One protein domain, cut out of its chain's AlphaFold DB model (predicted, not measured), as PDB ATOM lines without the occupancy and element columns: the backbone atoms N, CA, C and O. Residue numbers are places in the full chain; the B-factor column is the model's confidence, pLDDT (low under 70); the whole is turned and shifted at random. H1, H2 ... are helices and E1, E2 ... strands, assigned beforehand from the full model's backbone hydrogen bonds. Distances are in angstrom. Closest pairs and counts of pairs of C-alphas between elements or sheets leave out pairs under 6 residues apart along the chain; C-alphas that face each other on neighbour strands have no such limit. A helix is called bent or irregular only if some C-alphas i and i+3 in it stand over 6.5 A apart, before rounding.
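Overview. This is residues 130 to 211 of the 212 residues of an uncharacterized protein of Polyporus arcularius HHB13444 (UniProt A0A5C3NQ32). What shape do these atoms make? Two small antiparallel sheets of three strands each, E1-E5-E4 and E2-E3-E6, sit at an angle to each other in an open arrangement, coming near each other at their edge strands E1 and E2. The short, irregular helix H1 lies at one end, between E2 and E3 along the chain, and the loops round residues 172 and 191 lie towards the other end. What is it built of? The printed part has 82 residues, mostly strand in class, with one named helix and six named strands in the order E1, E2, H1, E3, E4, E5, E6. It is only just compact, close to loose, with a radius of gyration of the C-alphas of 13.8 A and spans of 40 by 34 by 20 A.

Arrangement. How is the first sheet paired? E1, residues 132 to 137, is the antiparallel neighbour of E5, residues 198 to 202, at 159 degrees, with N 134 and O 200 at 2.8 A. E5 and E4, residues 181 to 186, form a hairpin at 161 degrees, with N 182 and O 201 at 2.9 A; this sheet is strongly twisted. How is the second sheet paired? E2, residues 144 to 150, and E3, residues 161 to 167, are antiparallel at 152 degrees, with N 147 and O 164 at 2.9 A. E3 and E6, residues 208 to 210, are antiparallel at 129 degrees, with N 165 and O 208 at 2.8 A. How near are the sheets? The closest C-alphas of E1 and E2, those of Ala 132 and Ala 149, are 7.5 A apart, while E2 and E5, for instance, are apart. What of the helix? H1, residues 154 to 160, only grazes the sheet E2 E3 E6; it is irregular, C-alphas 155 and 158 being 9.2 A apart, and has 0 of 3 O i to N i+4 pairs within hydrogen-bond range but 3 of 4 O i to N i+3 pairs.

Along the chain. Where does each element run? E1 begins at C-alpha 132 (242.064, 256.350, 307.882) and measures 12.4 A; E2 measures 19.1 A, H1 7.2 A and E3 18.9 A. E4 measures 14.7 A and E5 12.9 A. Where does the last one end? E6, 6.4 A long, ends at C-alpha 210 (236.998, 272.431, 305.839).

Size, cuts and confidence. How large is it? The two C-alphas farthest apart, those of Ser 155 and Pro 172, are 42.2 A apart. Is it continuous? The printed part has no cut; the links E3 to E4, of 13 residues, and E4 to E5, of 11, are long. Where is confidence low? The pLDDT is under 70 at residues 130 to 139 and 171 to 175, against a mean of 80.1 for the printed part of this model.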
ATOM      1  N   SER A 130     246.557 260.574 310.505       48.78
ATOM      2  CA  SER A 130     247.469 259.543 311.026       48.78
ATOM      3  C   SER A 130     247.233 258.158 310.413       48.78
ATOM      4  O   SER A 130     248.193 257.493 310.028       48.78
ATOM      5  N   SER A 131     245.972 257.751 310.250       46.69
ATOM      6  CA  SER A 131     245.562 256.582 309.460       46.69
ATOM      7  C   SER A 131     244.036 256.534 309.346       46.69
ATOM      8  O   SER A 131     243.351 256.476 310.370       46.69
ATOM      9  N   ALA A 132     243.493 256.526 308.131       57.06
ATOM     10  CA  ALA A 132     242.064 256.350 307.882       57.06
ATOM     11  C   ALA A 132     241.831 255.426 306.677       57.06
ATOM     12  O   ALA A 132     242.216 255.735 305.550       57.06
ATOM     13  N   GLY A 133     241.171 254.291 306.915       43.47
ATOM     14  CA  GLY A 133     240.686 253.410 305.856       43.47
ATOM     15  C   GLY A 133     239.330 253.888 305.345       43.47
ATOM     16  O   GLY A 133     238.411 254.109 306.134       43.47
ATOM     17  N   THR A 134     239.190 254.036 304.029       57.22
ATOM     18  CA  THR A 134     237.905 254.344 303.396       57.22
ATOM     19  C   THR A 134     237.382 253.106 302.678       57.22
ATOM     20  O   THR A 134     237.943 252.639 301.686       57.22
ATOM     21  N   TRP A 135     236.254 252.590 303.160       49.06
ATOM     22  CA  TRP A 135     235.622 251.378 302.629       49.06
ATOM     23  C   TRP A 135     234.968 251.571 301.253       49.06
ATOM     24  O   TRP A 135     234.691 250.586 300.561       49.06
ATOM     25  N   PHE A 136     234.713 252.821 300.853       50.31
ATOM     26  CA  PHE A 136     234.079 253.168 299.586       50.31
ATOM     27  C   PHE A 136     234.516 254.557 299.102       50.31
ATOM     28  O   PHE A 136     234.187 255.562 299.728       50.31
ATOM     29  N   SER A 137     235.235 254.619 297.980       61.06
ATOM     30  CA  SER A 137     235.545 255.874 297.292       61.06
ATOM     31  C   SER A 137     234.835 255.921 295.946       61.06
ATOM     32  O   SER A 137     235.078 255.091 295.061       61.06
ATOM     33  N   GLY A 138     233.922 256.884 295.818       59.56
ATOM     34  CA  GLY A 138     233.247 257.173 294.563       59.56
ATOM     35  C   GLY A 138     234.215 257.810 293.574       59.56
ATOM     36  O   GLY A 138     234.834 258.816 293.901       59.56
ATOM     37  N   ALA A 139     234.344 257.215 292.385       63.16
ATOM     38  CA  ALA A 139     235.222 257.681 291.313       63.16
ATOM     39  C   ALA A 139     236.684 257.875 291.765       63.16
ATOM     40  O   ALA A 139     237.183 258.993 291.868       63.16
ATOM     41  N   ALA A 140     237.410 256.765 291.939       71.75
ATOM     42  CA  ALA A 140     238.829 256.716 292.329       71.75
ATOM     43  C   ALA A 140     239.793 257.481 291.384       71.75
ATOM     44  O   ALA A 140     240.997 257.579 291.637       71.75
ATOM     45  N   GLU A 141     239.275 258.022 290.284       80.56
ATOM     46  CA  GLU A 141     239.958 258.909 289.345       80.56
ATOM     47  C   GLU A 141     239.986 260.386 289.797       80.56
ATOM     48  O   GLU A 141     240.749 261.174 289.250       80.56
ATOM     49  N   GLY A 142     239.202 260.775 290.809       80.00
ATOM     50  CA  GLY A 142     239.140 262.158 291.287       80.00
ATOM     51  C   GLY A 142     240.507 262.732 291.684       80.00
ATOM     52  O   GLY A 142     241.356 262.040 292.246       80.00
ATOM     53  N   ASN A 143     240.736 264.016 291.401       85.31
ATOM     54  CA  ASN A 143     241.978 264.699 291.791       85.31
ATOM     55  C   ASN A 143     241.977 265.121 293.263       85.31
ATOM     56  O   ASN A 143     243.029 265.228 293.889       85.31
ATOM     57  N   VAL A 144     240.787 265.343 293.816       85.38
ATOM     58  CA  VAL A 144     240.550 265.710 295.210       85.38
ATOM     59  C   VAL A 144     239.411 264.862 295.762       85.38
ATOM     60  O   VAL A 144     238.540 264.419 295.014       85.38
ATOM     61  N   ALA A 145     239.408 264.667 297.071       85.19
ATOM     62  CA  ALA A 145     238.312 264.082 297.820       85.19
ATOM     63  C   ALA A 145     237.959 264.969 299.009       85.19
ATOM     64  O   ALA A 145     238.778 265.741 299.508       85.19
ATOM     65  N   VAL A 146     236.729 264.820 299.482       86.81
ATOM     66  CA  VAL A 146     236.310 265.335 300.777       86.81
ATOM     67  C   VAL A 146     236.158 264.139 301.708       86.81
ATOM     68  O   VAL A 146     235.448 263.190 301.381       86.81
ATOM     69  N   ALA A 147     236.849 264.169 302.843       85.81
ATOM     70  CA  ALA A 147     236.863 263.084 303.817       85.81
ATOM     71  C   ALA A 147     236.495 263.601 305.207       85.81
ATOM     72  O   ALA A 147     236.738 264.758 305.540       85.81
ATOM     73  N   VAL A 148     235.919 262.729 306.029       86.81
ATOM     74  CA  VAL A 148     235.641 263.016 307.437       86.81
ATOM     75  C   VAL A 148     236.667 262.276 308.280       86.81
ATOM     76  O   VAL A 148     236.848 261.071 308.115       86.81
ATOM     77  N   ALA A 149     237.323 262.986 309.192       84.81
ATOM     78  CA  ALA A 149     238.272 262.396 310.127       84.81
ATOM     79  C   ALA A 149     238.073 262.961 311.535       84.81
ATOM     80  O   ALA A 149     237.563 264.066 311.720       84.81
ATOM     81  N   ARG A 150     238.457 262.178 312.545       84.56
ATOM     82  CA  ARG A 150     238.339 262.573 313.951       84.56
ATOM     83  C   ARG A 150     239.508 263.472 314.352       84.56
ATOM     84  O   ARG A 150     240.658 263.106 314.142       84.56
ATOM     85  N   THR A 151     239.202 264.611 314.963       85.25
ATOM     86  CA  THR A 151     240.174 265.594 315.474       85.25
ATOM     87  C   THR A 151     240.130 265.742 316.995       85.25
ATOM     88  O   THR A 151     241.114 266.171 317.591       85.25
ATOM     89  N   GLY A 152     239.012 265.375 317.630       81.81
ATOM     90  CA  GLY A 152     238.834 265.401 319.086       81.81
ATOM     91  C   GLY A 152     238.851 264.016 319.745       81.81
ATOM     92  O   GLY A 152     239.057 262.987 319.100       81.81
ATOM     93  N   GLY A 153     238.597 263.986 321.056       83.56
ATOM     94  CA  GLY A 153     238.543 262.745 321.833       83.56
ATOM     95  C   GLY A 153     237.377 261.835 321.430       83.56
ATOM     96  O   GLY A 153     236.294 262.301 321.080       83.56
ATOM     97  N   ILE A 154     237.578 260.517 321.532       83.81
ATOM     98  CA  ILE A 154     236.571 259.496 321.175       83.81
ATOM     99  C   ILE A 154     235.265 259.680 321.969       83.81
ATOM    100  O   ILE A 154     234.181 259.474 321.426       83.81
ATOM    101  N   SER A 155     235.362 260.144 323.220       88.69
ATOM    102  CA  SER A 155     234.221 260.416 324.106       88.69
ATOM    103  C   SER A 155     233.219 261.427 323.539       88.69
ATOM    104  O   SER A 155     232.049 261.403 323.907       88.69
ATOM    105  N   GLN A 156     233.644 262.291 322.614       85.88
ATOM    106  CA  GLN A 156     232.795 263.311 321.994       85.88
ATOM    107  C   GLN A 156     232.043 262.795 320.753       85.88
ATOM    108  O   GLN A 156     231.299 263.552 320.126       85.88
ATOM    109  N   SER A 157     232.201 261.514 320.391       87.75
ATOM    110  CA  SER A 157     231.475 260.860 319.292       87.75
ATOM    111  C   SER A 157     231.523 261.691 317.994       87.75
ATOM    112  O   SER A 157     232.603 262.113 317.581       87.75
ATOM    113  N   THR A 158     230.394 261.939 317.330       87.50
ATOM    114  CA  THR A 158     230.302 262.696 316.072       87.50
ATOM    115  C   THR A 158     230.750 264.152 316.191       87.50
ATOM    116  O   THR A 158     231.213 264.712 315.204       87.50
ATOM    117  N   ARG A 159     230.705 264.756 317.388       87.06
ATOM    118  CA  ARG A 159     231.139 266.150 317.616       87.06
ATOM    119  C   ARG A 159     232.649 266.344 317.488       87.06
ATOM    120  O   ARG A 159     233.107 267.471 317.375       87.06
ATOM    121  N   SER A 160     233.413 265.253 317.510       87.38
ATOM    122  CA  SER A 160     234.865 265.268 317.296       87.38
ATOM    123  C   SER A 160     235.272 265.005 315.846       87.38
ATOM    124  O   SER A 160     236.456 264.811 315.578       87.38
ATOM    125  N   LEU A 161     234.310 264.926 314.923       87.50
ATOM    126  CA  LEU A 161     234.576 264.747 313.503       87.50
ATOM    127  C   LEU A 161     234.701 266.103 312.819       87.50
ATOM    128  O   LEU A 161     233.890 266.999 313.035       87.50
ATOM    129  N   SER A 162     235.692 266.211 311.947       86.19
ATOM    130  CA  SER A 162     235.910 267.372 311.097       86.19
ATOM    131  C   SER A 162     235.955 266.949 309.634       86.19
ATOM    132  O   SER A 162     236.304 265.810 309.304       86.19
ATOM    133  N   LEU A 163     235.592 267.878 308.756       90.12
ATOM    134  CA  LEU A 163     235.647 267.689 307.315       90.12
ATOM    135  C   LEU A 163     237.015 268.123 306.788       90.12
ATOM    136  O   LEU A 163     237.580 269.113 307.251       90.12
ATOM    137  N   PHE A 164     237.533 267.408 305.799       86.44
ATOM    138  CA  PHE A 164     238.832 267.674 305.205       86.44
ATOM    139  C   PHE A 164     238.781 267.626 303.684       86.44
ATOM    140  O   PHE A 164     238.134 266.756 303.104       86.44
ATOM    141  N   LEU A 165     239.526 268.523 303.044       88.25
ATOM    142  CA  LEU A 165     239.896 268.444 301.641       88.25
ATOM    143  C   LEU A 165     241.188 267.636 301.521       88.25
ATOM    144  O   LEU A 165     242.214 268.019 302.081       88.25
ATOM    145  N   VAL A 166     241.137 266.537 300.775       86.69
ATOM    146  CA  VAL A 166     242.260 265.623 300.559       86.69
ATOM    147  C   VAL A 166     242.664 265.679 299.084       86.69
ATOM    148  O   VAL A 166     241.872 265.295 298.223       86.69
ATOM    149  N   PRO A 167     243.872 266.149 298.746       85.88
ATOM    150  CA  PRO A 167     244.394 266.046 297.390       85.88
ATOM    151  C   PRO A 167     244.807 264.591 297.128       85.88
ATOM    152  O   PRO A 167     245.643 264.029 297.827       85.88
ATOM    153  N   LEU A 168     244.213 263.963 296.118       85.44
ATOM    154  CA  LEU A 168     244.554 262.592 295.726       85.44
ATOM    155  C   LEU A 168     245.648 262.571 294.658       85.44
ATOM    156  O   LEU A 168     246.408 261.611 294.562       85.44
ATOM    157  N   ARG A 169     245.711 263.620 293.832       84.00
ATOM    158  CA  ARG A 169     246.655 263.761 292.720       84.00
ATOM    159  C   ARG A 169     247.116 265.209 292.628       84.00
ATOM    160  O   ARG A 169     246.298 266.123 292.668       84.00
ATOM    161  N   MET A 170     248.419 265.405 292.464       75.62
ATOM    162  CA  MET A 170     249.039 266.709 292.222       75.62
ATOM    163  C   MET A 170     249.878 266.601 290.945       75.62
ATOM    164  O   MET A 170     250.504 265.570 290.705       75.62
ATOM    165  N   GLY A 171     249.849 267.628 290.094       68.50
ATOM    166  CA  GLY A 171     250.568 267.608 288.814       68.50
ATOM    167  C   GLY A 171     252.098 267.512 288.971       68.50
ATOM    168  O   GLY A 171     252.613 267.737 290.065       68.50
ATOM    169  N   PRO A 172     252.846 267.215 287.888       59.75
ATOM    170  CA  PRO A 172     252.385 266.814 286.553       59.75
ATOM    171  C   PRO A 172     252.162 265.296 286.402       59.75
ATOM    172  O   PRO A 172     251.726 264.851 285.343       59.75
ATOM    173  N   TYR A 173     252.424 264.496 287.440       58.81
ATOM    174  CA  TYR A 173     252.294 263.036 287.402       58.81
ATOM    175  C   TYR A 173     251.088 262.582 288.245       58.81
ATOM    176  O   TYR A 173     251.222 262.396 289.451       58.81
ATOM    177  N   PRO A 174     249.901 262.374 287.640       67.25
ATOM    178  CA  PRO A 174     248.672 262.014 288.364       67.25
ATOM    179  C   PRO A 174     248.672 260.577 288.920       67.25
ATOM    180  O   PRO A 174     247.697 260.150 289.540       67.25
ATOM    181  N   THR A 175     249.736 259.813 288.664       66.94
ATOM    182  CA  THR A 175     249.990 258.493 289.249       66.94
ATOM    183  C   THR A 175     251.472 258.383 289.618       66.94
ATOM    184  O   THR A 175     252.297 258.767 288.779       66.94
ATOM    185  N   PRO A 176     251.836 257.800 290.774       72.50
ATOM    186  CA  PRO A 176     250.947 257.216 291.785       72.50
ATOM    187  C   PRO A 176     250.091 258.269 292.503       72.50
ATOM    188  O   PRO A 176     250.278 259.469 292.309       72.50
ATOM    189  N   LEU A 177     249.113 257.812 293.288       82.12
ATOM    190  CA  LEU A 177     248.360 258.709 294.160       82.12
ATOM    191  C   LEU A 177     249.308 259.438 295.119       82.12
ATOM    192  O   LEU A 177     250.370 258.938 295.493       82.12
ATOM    193  N   TRP A 178     248.935 260.661 295.464       79.81
ATOM    194  CA  TRP A 178     249.787 261.584 296.192       79.81
ATOM    195  C   TRP A 178     249.788 261.282 297.696       79.81
ATOM    196  O   TRP A 178     248.761 260.929 298.257       79.81
ATOM    197  N   ASP A 179     250.944 261.448 298.344       80.00
ATOM    198  CA  ASP A 179     251.111 261.574 299.803       80.00
ATOM    199  C   ASP A 179     250.339 260.566 300.676       80.00
ATOM    200  O   ASP A 179     249.376 260.896 301.368       80.00
ATOM    201  N   GLY A 180     250.773 259.306 300.669       81.88
ATOM    202  CA  GLY A 180     250.239 258.302 301.595       81.88
ATOM    203  C   GLY A 180     248.824 257.819 301.268       81.88
ATOM    204  O   GLY A 180     248.191 257.186 302.108       81.88
ATOM    205  N   VAL A 181     248.327 258.107 300.066       85.81
ATOM    206  CA  VAL A 181     247.074 257.551 299.553       85.81
ATOM    207  C   VAL A 181     247.359 256.251 298.802       85.81
ATOM    208  O   VAL A 181     248.196 256.209 297.903       85.81
ATOM    209  N   PHE A 182     246.619 255.200 299.139       86.38
ATOM    210  CA  PHE A 182     246.836 253.850 298.632       86.38
ATOM    211  C   PHE A 182     245.545 253.241 298.085       86.38
ATOM    212  O   PHE A 182     244.525 253.235 298.767       86.38
ATOM    213  N   LEU A 183     245.590 252.678 296.873       89.19
ATOM    214  CA  LEU A 183     244.479 251.904 296.305       89.19
ATOM    215  C   LEU A 183     244.655 250.418 296.615       89.19
ATOM    216  O   LEU A 183     245.658 249.810 296.234       89.19
ATOM    217  N   HIS A 184     243.664 249.811 297.268       89.75
ATOM    218  CA  HIS A 184     243.699 248.378 297.580       89.75
ATOM    219  C   HIS A 184     243.127 247.523 296.463       89.75
ATOM    220  O   HIS A 184     243.731 246.530 296.076       89.75
ATOM    221  N   ARG A 185     241.942 247.876 295.964       91.50
ATOM    222  CA  ARG A 185     241.279 247.141 294.886       91.50
ATOM    223  C   ARG A 185     240.133 247.940 294.297       91.50
ATOM    224  O   ARG A 185     239.554 248.800 294.963       91.50
ATOM    225  N   LEU A 186     239.763 247.580 293.073       92.31
ATOM    226  CA  LEU A 186     238.471 247.943 292.506       92.31
ATOM    227  C   LEU A 186     237.380 247.029 293.067       92.31
ATOM    228  O   LEU A 186     237.592 245.834 293.280       92.31
ATOM    229  N   LYS A 187     236.203 247.598 293.312       88.81
ATOM    230  CA  LYS A 187     235.033 246.836 293.752       88.81
ATOM    231  C   LYS A 187     234.531 245.949 292.611       88.81
ATOM    232  O   LYS A 187     234.332 246.432 291.496       88.81
ATOM    233  N   ASN A 188     234.237 244.686 292.924       90.94
ATOM    234  CA  ASN A 188     233.405 243.842 292.070       90.94
ATOM    235  C   ASN A 188     231.934 244.179 292.351       90.94
ATOM    236  O   ASN A 188     231.467 244.012 293.477       90.94
ATOM    237  N   LYS A 189     231.240 244.737 291.361       87.81
ATOM    238  CA  LYS A 189     229.908 245.336 291.517       87.81
ATOM    239  C   LYS A 189     228.896 244.553 290.698       87.81
ATOM    240  O   LYS A 189     229.260 243.996 289.673       87.81
ATOM    241  N   ILE A 190     227.630 244.590 291.104       90.50
ATOM    242  CA  ILE A 190     226.509 244.029 290.329       90.50
ATOM    243  C   ILE A 190     226.150 244.871 289.088       90.50
ATOM    244  O   ILE A 190     225.511 244.378 288.169       90.50
ATOM    245  N   GLY A 191     226.553 246.144 289.064       84.81
ATOM    246  CA  GLY A 191     226.272 247.091 287.988       84.81
ATOM    247  C   GLY A 191     227.269 248.248 287.985       84.81
ATOM    248  O   GLY A 191     228.286 248.200 288.683       84.81
ATOM    249  N   THR A 192     226.995 249.283 287.181       84.38
ATOM    250  CA  THR A 192     227.874 250.458 286.988       84.38
ATOM    251  C   THR A 192     229.336 250.085 286.726       84.38
ATOM    252  O   THR A 192     230.247 250.793 287.145       84.38
ATOM    253  N   HIS A 193     229.594 248.951 286.060       85.69
ATOM    254  CA  HIS A 193     230.928 248.339 285.958       85.69
ATOM    255  C   HIS A 193     231.999 249.284 285.410       85.69
ATOM    256  O   HIS A 193     233.148 249.214 285.839       85.69
ATOM    257  N   VAL A 194     231.599 250.210 284.539       85.25
ATOM    258  CA  VAL A 194     232.464 251.233 283.945       85.25
ATOM    259  C   VAL A 194     233.012 252.220 284.987       85.25
ATOM    260  O   VAL A 194     234.165 252.629 284.890       85.25
ATOM    261  N   VAL A 195     232.238 252.560 286.025       87.31
ATOM    262  CA  VAL A 195     232.627 253.559 287.034       87.31
ATOM    263  C   VAL A 195     233.764 253.019 287.917       87.31
ATOM    264  O   VAL A 195     233.573 252.006 288.594       87.31
ATOM    265  N   PRO A 196     234.935 253.667 288.010       88.44
ATOM    266  CA  PRO A 196     236.028 253.172 288.844       88.44
ATOM    267  C   PRO A 196     235.738 253.423 290.333       88.44
ATOM    268  O   PRO A 196     235.983 254.508 290.855       88.44
ATOM    269  N   ILE A 197     235.208 252.414 291.026       89.38
ATOM    270  CA  ILE A 197     234.946 252.455 292.473       89.38
ATOM    271  C   ILE A 197     235.988 251.597 293.172       89.38
ATOM    272  O   ILE A 197     236.153 250.425 292.822       89.38
ATOM    273  N   ALA A 198     236.667 252.167 294.165       89.25
ATOM    274  CA  ALA A 198     237.776 251.511 294.840       89.25
ATOM    275  C   ALA A 198     237.683 251.574 296.367       89.25
ATOM    276  O   ALA A 198     236.985 252.412 296.942       89.25
ATOM    277  N   GLU A 199     238.422 250.672 297.007       87.75
ATOM    278  CA  GLU A 199     238.823 250.781 298.411       87.75
ATOM    279  C   GLU A 199     240.158 251.525 298.478       87.75
ATOM    280  O   GLU A 199     241.093 251.167 297.750       87.75
ATOM    281  N   LEU A 200     240.238 252.543 299.338       86.12
ATOM    282  CA  LEU A 200     241.450 253.335 299.525       86.12
ATOM    283  C   LEU A 200     241.818 253.484 300.998       86.12
ATOM    284  O   LEU A 200     240.954 253.495 301.876       86.12
ATOM    285  N   GLU A 201     243.105 253.654 301.247       83.94
ATOM    286  CA  GLU A 201     243.682 253.955 302.553       83.94
ATOM    287  C   GLU A 201     244.408 255.299 302.496       83.94
ATOM    288  O   GLU A 201     245.099 255.605 301.525       83.94
ATOM    289  N   LEU A 202     244.225 256.099 303.546       85.44
ATOM    290  CA  LEU A 202     244.948 257.339 303.802       85.44
ATOM    291  C   LEU A 202     245.897 257.093 304.975       85.44
ATOM    292  O   LEU A 202     245.445 256.849 306.097       85.44
ATOM    293  N   ARG A 203     247.205 257.157 304.738       81.88
ATOM    294  CA  ARG A 203     248.236 256.886 305.743       81.88
ATOM    295  C   ARG A 203     249.222 258.041 305.803       81.88
ATOM    296  O   ARG A 203     250.089 258.174 304.946       81.88
ATOM    297  N   GLY A 204     249.103 258.865 306.840       79.00
ATOM    298  CA  GLY A 204     249.904 260.082 306.970       79.00
ATOM    299  C   GLY A 204     249.565 261.148 305.925       79.00
ATOM    300  O   GLY A 204     250.352 262.069 305.736       79.00
ATOM    301  N   THR A 205     248.424 261.028 305.238       83.56
ATOM    302  CA  THR A 205     248.052 261.909 304.128       83.56
ATOM    303  C   THR A 205     247.780 263.326 304.611       83.56
ATOM    304  O   THR A 205     246.984 263.547 305.533       83.56
ATOM    305  N   ARG A 206     248.412 264.308 303.964       83.88
ATOM    306  CA  ARG A 206     248.112 265.727 304.164       83.88
ATOM    307  C   ARG A 206     246.701 266.047 303.686       83.88
ATOM    308  O   ARG A 206     246.291 265.674 302.590       83.88
ATOM    309  N   ALA A 207     245.983 266.802 304.505       83.94
ATOM    310  CA  ALA A 207     244.642 267.263 304.206       83.94
ATOM    311  C   ALA A 207     244.404 268.644 304.826       83.94
ATOM    312  O   ALA A 207     245.068 269.018 305.794       83.94
ATOM    313  N   TRP A 208     243.447 269.396 304.286       86.38
ATOM    314  CA  TRP A 208     243.087 270.727 304.780       86.38
ATOM    315  C   TRP A 208     241.727 270.709 305.450       86.38
ATOM    316  O   TRP A 208     240.773 270.190 304.881       86.38
ATOM    317  N   LEU A 209     241.627 271.297 306.639       86.50
ATOM    318  CA  LEU A 209     240.366 271.404 307.365       86.50
ATOM    319  C   LEU A 209     239.353 272.249 306.572       86.50
ATOM    320  O   LEU A 209     239.664 273.355 306.126       86.50
ATOM    321  N   LEU A 210     238.135 271.735 306.428       87.56
ATOM    322  CA  LEU A 210     236.998 272.431 305.839       87.56
ATOM    323  C   LEU A 210     235.985 272.779 306.930       87.56
ATOM    324  O   LEU A 210     235.326 271.898 307.474       87.56
ATOM    325  N   GLY A 211     235.817 274.074 307.193       81.50
ATOM    326  CA  GLY A 211     234.924 274.550 308.249       81.50
ATOM    327  C   GLY A 211     235.588 274.586 309.633       81.50
ATOM    328  O   GLY A 211     236.811 274.445 309.721       81.50
TER     329      GLY A 211